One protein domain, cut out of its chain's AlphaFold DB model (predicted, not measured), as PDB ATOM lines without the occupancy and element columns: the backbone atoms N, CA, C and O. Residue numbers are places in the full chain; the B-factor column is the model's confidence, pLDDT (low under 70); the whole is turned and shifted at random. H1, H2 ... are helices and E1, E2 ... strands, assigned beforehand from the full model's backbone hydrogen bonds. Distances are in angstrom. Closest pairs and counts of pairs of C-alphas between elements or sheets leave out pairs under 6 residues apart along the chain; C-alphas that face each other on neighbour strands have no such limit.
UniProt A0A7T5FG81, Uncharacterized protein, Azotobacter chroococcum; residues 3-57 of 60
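Overview. This is residues 3 to 57 of the 60 residues of an uncharacterized protein of Azotobacter chroococcum (UniProt A0A7T5FG81). Little structure is regular here: a small three-stranded sheet near one end, a wide loop of residues 11 to 29, and a tail whose residues 51 to 57 stick out at the other end. The printed part has 55 residues, only 20 in named elements, E1 H1 E2 E3 H2 along the chain; the class is mixed, and the mixed sheet runs E1, E3, E2. It is only just loose, close to compact, with radius of gyration of the C-alphas 12.4 A, and spans 39 by 23 by 15 A.

Along the chain. Find E2, residues 30 to 34, from C-alpha 30 at (38.847, 43.707, -39.794), 10.7 A long. E3 is residues 37 to 40, E1 3 to 5, H1 7 to 10; H2, 50 to 53, ends at (55.366, 26.104, -42.784).

Arrangement. E2 and E3 form an antiparallel hairpin, 156 degrees; N 39 and O 32 are 2.8 A apart. E1 and E3 are parallel, 37 degrees; N 40 and O 4 are 2.8 A apart. H1 and H2, too short for O i to N i+4 pairs, are not on the sheet.

Size, cuts and confidence. The printed part has no cut; H1 to E2 is a long link. Residues 51 to 57 have pLDDT under 70.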
ATOM      1  N   TYR A   3      33.297  44.612 -47.706       90.50
ATOM      2  CA  TYR A   3      34.232  43.780 -46.957       90.50
ATOM      3  C   TYR A   3      34.857  42.774 -47.911       90.50
ATOM      4  O   TYR A   3      34.140  42.071 -48.623       90.50
ATOM      5  N   TYR A   4      36.183  42.698 -47.933       89.12
ATOM      6  CA  TYR A   4      36.894  41.759 -48.790       89.12
ATOM      7  C   TYR A   4      38.030  41.071 -48.031       89.12
ATOM      8  O   TYR A   4      38.682  41.681 -47.177       89.12
ATOM      9  N   PRO A   5      38.286  39.781 -48.296       90.00
ATOM     10  CA  PRO A   5      39.290  39.034 -47.560       90.00
ATOM     11  C   PRO A   5      40.701  39.516 -47.910       90.00
ATOM     12  O   PRO A   5      41.009  39.876 -49.048       90.00
ATOM     13  N   LYS A   6      41.612  39.455 -46.936       89.31
ATOM     14  CA  LYS A   6      43.035  39.741 -47.147       89.31
ATOM     15  C   LYS A   6      43.623  38.797 -48.205       89.31
ATOM     16  O   LYS A   6      43.924  37.637 -47.913       89.31
ATOM     17  N   ALA A   7      43.875  39.326 -49.404       81.25
ATOM     18  CA  ALA A   7      44.301  38.559 -50.579       81.25
ATOM     19  C   ALA A   7      45.520  37.649 -50.334       81.25
ATOM     20  O   ALA A   7      45.529  36.504 -50.773       81.25
ATOM     21  N   GLY A   8      46.530  38.115 -49.588       81.88
ATOM     22  CA  GLY A   8      47.726  37.311 -49.289       81.88
ATOM     23  C   GLY A   8      47.443  36.035 -48.484       81.88
ATOM     24  O   GLY A   8      48.124  35.031 -48.679       81.88
ATOM     25  N   ARG A   9      46.416  36.052 -47.620       83.94
ATOM     26  CA  ARG A   9      45.926  34.843 -46.944       83.94
ATOM     27  C   ARG A   9      45.108  34.008 -47.918       83.94
ATOM     28  O   ARG A   9      45.393  32.835 -48.064       83.94
ATOM     29  N   CYS A  10      44.187  34.618 -48.664       83.81
ATOM     30  CA  CYS A  10      43.372  33.893 -49.642       83.81
ATOM     31  C   CYS A  10      44.223  33.058 -50.624       83.81
ATOM     32  O   CYS A  10      43.942  31.885 -50.819       83.81
ATOM     33  N   ARG A  11      45.343  33.616 -51.116       84.94
ATOM     34  CA  ARG A  11      46.341  32.933 -51.972       84.94
ATOM     35  C   ARG A  11      46.927  31.643 -51.394       84.94
ATOM     36  O   ARG A  11      47.339  30.782 -52.155       84.94
ATOM     37  N   HIS A  12      46.987  31.529 -50.075       87.56
ATOM     38  CA  HIS A  12      47.494  30.351 -49.374       87.56
ATOM     39  C   HIS A  12      46.372  29.621 -48.633       87.56
ATOM     40  O   HIS A  12      46.650  28.911 -47.674       87.56
ATOM     41  N   CYS A  13      45.111  29.856 -48.997       88.88
ATOM     42  CA  CYS A  13      43.957  29.220 -48.378       88.88
ATOM     43  C   CYS A  13      43.700  27.867 -49.037       88.88
ATOM     44  O   CYS A  13      43.768  27.773 -50.261       88.88
ATOM     45  N   THR A  14      43.321  26.843 -48.274       88.44
ATOM     46  CA  THR A  14      42.865  25.555 -48.831       88.44
ATOM     47  C   THR A  14      41.676  25.720 -49.784       88.44
ATOM     48  O   THR A  14      41.509  24.917 -50.695       88.44
ATOM     49  N   LYS A  15      40.913  26.812 -49.638       84.69
ATOM     50  CA  LYS A  15      39.774  27.201 -50.482       84.69
ATOM     51  C   LYS A  15      40.113  28.241 -51.568       84.69
ATOM     52  O   LYS A  15      39.220  28.935 -52.035       84.69
ATOM     53  N   LEU A  16      41.382  28.396 -51.972       83.69
ATOM     54  CA  LEU A  16      41.842  29.419 -52.941       83.69
ATOM     55  C   LEU A  16      40.995  29.508 -54.226       83.69
ATOM     56  O   LEU A  16      40.795  30.598 -54.756       83.69
ATOM     57  N   HIS A  17      40.539  28.369 -54.740       83.81
ATOM     58  CA  HIS A  17      39.786  28.287 -55.995       83.81
ATOM     59  C   HIS A  17      38.267  28.218 -55.793       83.81
ATOM     60  O   HIS A  17      37.534  28.087 -56.770       83.81
ATOM     61  N   GLU A  18      37.794  28.286 -54.549       86.12
ATOM     62  CA  GLU A  18      36.367  28.268 -54.252       86.12
ATOM     63  C   GLU A  18      35.764  29.672 -54.283       86.12
ATOM     64  O   GLU A  18      36.421  30.679 -54.006       86.12
ATOM     65  N   ASP A  19      34.469  29.734 -54.585       84.25
ATOM     66  CA  ASP A  19      33.723  30.980 -54.526       84.25
ATOM     67  C   ASP A  19      33.397  31.341 -53.069       84.25
ATOM     68  O   ASP A  19      32.463  30.826 -52.454       84.25
ATOM     69  N   CYS A  20      34.185  32.251 -52.501       81.94
ATOM     70  CA  CYS A  20      33.976  32.751 -51.145       81.94
ATOM     71  C   CYS A  20      32.916  33.865 -51.061       81.94
ATOM     72  O   CYS A  20      32.691  34.382 -49.970       81.94
ATOM     73  N   SER A  21      32.262  34.245 -52.168       83.19
ATOM     74  CA  SER A  21      31.316  35.374 -52.222       83.19
ATOM     75  C   SER A  21      30.135  35.252 -51.245       83.19
ATOM     76  O   SER A  21      29.582  36.259 -50.813       83.19
ATOM     77  N   LYS A  22      29.784  34.020 -50.853       86.62
ATOM     78  CA  LYS A  22      28.685  33.705 -49.925       86.62
ATOM     79  C   LYS A  22      29.068  33.764 -48.442       86.62
ATOM     80  O   LYS A  22      28.214  33.520 -47.592       86.62
ATOM     81  N   LEU A  23      30.333  34.019 -48.114       87.12
ATOM     82  CA  LEU A  23      30.776  34.077 -46.724       87.12
ATOM     83  C   LEU A  23      30.356  35.397 -46.057       87.12
ATOM     84  O   LEU A  23      30.343  36.442 -46.710       87.12
ATOM     85  N   PRO A  24      30.066  35.389 -44.743       90.19
ATOM     86  CA  PRO A  24      29.660  36.584 -44.010       90.19
ATOM     87  C   PRO A  24      30.870  37.483 -43.701       90.19
ATOM     88  O   PRO A  24      31.317  37.573 -42.558       90.19
ATOM     89  N   PHE A  25      31.425  38.145 -44.721       89.81
ATOM     90  CA  PHE A  25      32.624  38.984 -44.587       89.81
ATOM     91  C   PHE A  25      32.462  40.141 -43.592       89.81
ATOM     92  O   PHE A  25      33.444  40.559 -42.989       89.81
ATOM     93  N   GLU A  26      31.244  40.636 -43.381       90.56
ATOM     94  CA  GLU A  26      30.944  41.706 -42.417       90.56
ATOM     95  C   GLU A  26      31.156  41.296 -40.951       90.56
ATOM     96  O   GLU A  26      31.515  42.127 -40.118       90.56
ATOM     97  N   SER A  27      30.991  40.006 -40.643       92.19
ATOM     98  CA  SER A  27      31.193  39.445 -39.302       92.19
ATOM     99  C   SER A  27      32.651  39.055 -39.046       92.19
ATOM    100  O   SER A  27      33.009  38.651 -37.939       92.19
ATOM    101  N   MET A  28      33.504  39.134 -40.070       92.50
ATOM    102  CA  MET A  28      34.903  38.737 -39.978       92.50
ATOM    103  C   MET A  28      35.770  39.854 -39.374       92.50
ATOM    104  O   MET A  28      35.514  41.042 -39.587       92.50
ATOM    105  N   PRO A  29      36.847  39.507 -38.647       93.56
ATOM    106  CA  PRO A  29      37.709  40.498 -38.017       93.56
ATOM    107  C   PRO A  29      38.402  41.392 -39.052       93.56
ATOM    108  O   PRO A  29      39.093  40.919 -39.956       93.56
ATOM    109  N   VAL A  30      38.252  42.708 -38.896       94.25
ATOM    110  CA  VAL A  30      38.847  43.707 -39.794       94.25
ATOM    111  C   VAL A  30      40.359  43.784 -39.574       94.25
ATOM    112  O   VAL A  30      40.831  44.061 -38.474       94.25
ATOM    113  N   HIS A  31      41.134  43.568 -40.638       93.19
ATOM    114  CA  HIS A  31      42.587  43.741 -40.649       93.19
ATOM    115  C   HIS A  31      43.000  45.196 -40.888       93.19
ATOM    116  O   HIS A  31      43.940  45.686 -40.266       93.19
ATOM    117  N   ARG A  32      42.339  45.851 -41.846       93.56
ATOM    118  CA  ARG A  32      42.621  47.216 -42.302       93.56
ATOM    119  C   ARG A  32      41.342  47.814 -42.883       93.56
ATOM    120  O   ARG A  32      40.530  47.088 -43.445       93.56
ATOM    121  N   ARG A  33      41.176  49.128 -42.761       94.12
ATOM    122  CA  ARG A  33      40.154  49.888 -43.486       94.12
ATOM    123  C   ARG A  33      40.847  50.727 -44.553       94.12
ATOM    124  O   ARG A  33      41.803  51.428 -44.233       94.12
ATOM    125  N   ASP A  34      40.371  50.636 -45.783       90.25
ATOM    126  CA  ASP A  34      40.853  51.389 -46.936       90.25
ATOM    127  C   ASP A  34      39.700  52.284 -47.405       90.25
ATOM    128  O   ASP A  34      38.850  51.896 -48.205       90.25
ATOM    129  N   GLY A  35      39.618  53.479 -46.813       90.69
ATOM    130  CA  GLY A  35      38.523  54.417 -47.059       90.69
ATOM    131  C   GLY A  35      37.164  53.844 -46.646       90.69
ATOM    132  O   GLY A  35      36.912  53.617 -45.462       90.69
ATOM    133  N   THR A  36      36.286  53.640 -47.630       91.06
ATOM    134  CA  THR A  36      34.936  53.077 -47.449       91.06
ATOM    135  C   THR A  36      34.897  51.553 -47.441       91.06
ATOM    136  O   THR A  36      33.832  50.990 -47.173       91.06
ATOM    137  N   ASP A  37      36.018  50.891 -47.725       92.19
ATOM    138  CA  ASP A  37      36.110  49.436 -47.774       92.19
ATOM    139  C   ASP A  37      36.951  48.891 -46.613       92.19
ATOM    140  O   ASP A  37      37.767  49.589 -46.004       92.19
ATOM    141  N   ALA A  38      36.740  47.622 -46.272       93.62
ATOM    142  CA  ALA A  38      37.418  46.950 -45.175       93.62
ATOM    143  C   ALA A  38      38.053  45.637 -45.643       93.62
ATOM    144  O   ALA A  38      37.379  44.717 -46.107       93.62
ATOM    145  N   VAL A  39      39.365  45.532 -45.445       93.38
ATOM    146  CA  VAL A  39      40.100  44.274 -45.555       93.38
ATOM    147  C   VAL A  39      39.811  43.458 -44.301       93.38
ATOM    148  O   VAL A  39      40.177  43.872 -43.198       93.38
ATOM    149  N   VAL A  40      39.234  42.272 -44.452       93.44
ATOM    150  CA  VAL A  40      38.955  41.354 -43.340       93.44
ATOM    151  C   VAL A  40      39.887  40.148 -43.344       93.44
ATOM    152  O   VAL A  40      40.445  39.744 -44.369       93.44
ATOM    153  N   ILE A  41      40.089  39.559 -42.172       91.38
ATOM    154  CA  ILE A  41      40.739  38.261 -42.026       91.38
ATOM    155  C   ILE A  41      39.649  37.203 -42.148       91.38
ATOM    156  O   ILE A  41      38.781  37.110 -41.285       91.38
ATOM    157  N   CYS A  42      39.713  36.406 -43.214       88.12
ATOM    158  CA  CYS A  42      38.769  35.316 -43.418       88.12
ATOM    159  C   CYS A  42      38.842  34.314 -42.257       88.12
ATOM    160  O   CYS A  42      39.929  33.827 -41.942       88.12
ATOM    161  N   THR A  43      37.706  34.014 -41.625       89.12
ATOM    162  CA  THR A  43      37.613  33.020 -40.539       89.12
ATOM    163  C   THR A  43      37.692  31.588 -41.057       89.12
ATOM    164  O   THR A  43      38.156  30.711 -40.343       89.12
ATOM    165  N   GLU A  44      37.333  31.380 -42.324       88.12
ATOM    166  CA  GLU A  44      37.479  30.112 -43.052       88.12
ATOM    167  C   GLU A  44      38.893  29.919 -43.622       88.12
ATOM    168  O   GLU A  44      39.136  28.987 -44.387       88.12
ATOM    169  N   PHE A  45      39.828  30.827 -43.320       88.56
ATOM    170  CA  PHE A  45      41.196  30.708 -43.803       88.56
ATOM    171  C   PHE A  45      41.910  29.544 -43.119       88.56
ATOM    172  O   PHE A  45      42.335  29.645 -41.966       88.56
ATOM    173  N   GLU A  46      42.140  28.484 -43.879       88.38
ATOM    174  CA  GLU A  46      43.047  27.411 -43.506       88.38
ATOM    175  C   GLU A  46      44.263  27.436 -44.431       88.38
ATOM    176  O   GLU A  46      44.134  27.461 -45.652       88.38
ATOM    177  N   GLN A  47      45.463  27.487 -43.853       86.88
ATOM    178  CA  GLN A  47      46.693  27.607 -44.627       86.88
ATOM    179  C   GLN A  47      47.012  26.296 -45.363       86.88
ATOM    180  O   GLN A  47      47.125  25.243 -44.731       86.88
ATOM    181  N   ILE A  48      47.249  26.375 -46.674       87.50
ATOM    182  CA  ILE A  48      47.807  25.281 -47.475       87.50
ATOM    183  C   ILE A  48      49.139  24.855 -46.848       87.50
ATOM    184  O   ILE A  48      49.985  25.695 -46.540       87.50
ATOM    185  N   ASN A  49      49.321  23.549 -46.656       76.31
ATOM    186  CA  ASN A  49      50.543  22.962 -46.100       76.31
ATOM    187  C   ASN A  49      50.941  23.535 -44.729       76.31
ATOM    188  O   ASN A  49      52.127  23.663 -44.431       76.31
ATOM    189  N   ARG A  50      49.965  23.823 -43.848       71.81
ATOM    190  CA  ARG A  50      50.193  24.311 -42.468       71.81
ATOM    191  C   ARG A  50      51.315  23.564 -41.727       71.81
ATOM    192  O   ARG A  50      52.056  24.169 -40.958       71.81
ATOM    193  N   ASN A  51      51.450  22.258 -41.966       68.06
ATOM    194  CA  ASN A  51      52.472  21.416 -41.340       68.06
ATOM    195  C   ASN A  51      53.895  21.660 -41.867       68.06
ATOM    196  O   ASN A  51      54.844  21.474 -41.108       68.06
ATOM    197  N   GLU A  52      54.065  22.058 -43.129       64.00
ATOM    198  CA  GLU A  52      55.384  22.360 -43.700       64.00
ATOM    199  C   GLU A  52      55.878  23.726 -43.226       64.00
ATOM    200  O   GLU A  52      56.987  23.825 -42.712       64.00
ATOM    201  N   THR A  53      55.017  24.746 -43.237       58.84
ATOM    202  CA  THR A  53      55.366  26.104 -42.784       58.84
ATOM    203  C   THR A  53      55.744  26.166 -41.296       58.84
ATOM    204  O   THR A  53      56.500  27.040 -40.881       58.84
ATOM    205  N   MET A  54      55.248  25.235 -40.468       58.31
ATOM    206  CA  MET A  54      55.625  25.129 -39.049       58.31
ATOM    207  C   MET A  54      56.927  24.345 -38.796       58.31
ATOM    208  O   MET A  54      57.449  24.407 -37.680       58.31
ATOM    209  N   LYS A  55      57.463  23.605 -39.780       53.12
ATOM    210  CA  LYS A  55      58.756  22.908 -39.631       53.12
ATOM    211  C   LYS A  55      59.936  23.879 -39.663       53.12
ATOM    212  O   LYS A  55      60.898  23.645 -38.938       53.12
ATOM    213  N   ASP A  56      59.831  24.978 -40.407       53.25
ATOM    214  CA  ASP A  56      60.868  26.019 -40.449       53.25
ATOM    215  C   ASP A  56      61.024  26.776 -39.120       53.25
ATOM    216  O   ASP A  56      62.128  27.167 -38.757       53.25
ATOM    217  N   LEU A  57      59.960  26.900 -38.318       53.94
ATOM    218  CA  LEU A  57      60.017  27.580 -37.012       53.94
ATOM    219  C   LEU A  57      60.570  26.716 -35.868       53.94
ATOM    220  O   LEU A  57      60.867  27.244 -34.803       53.94
TER     221      LEU A  57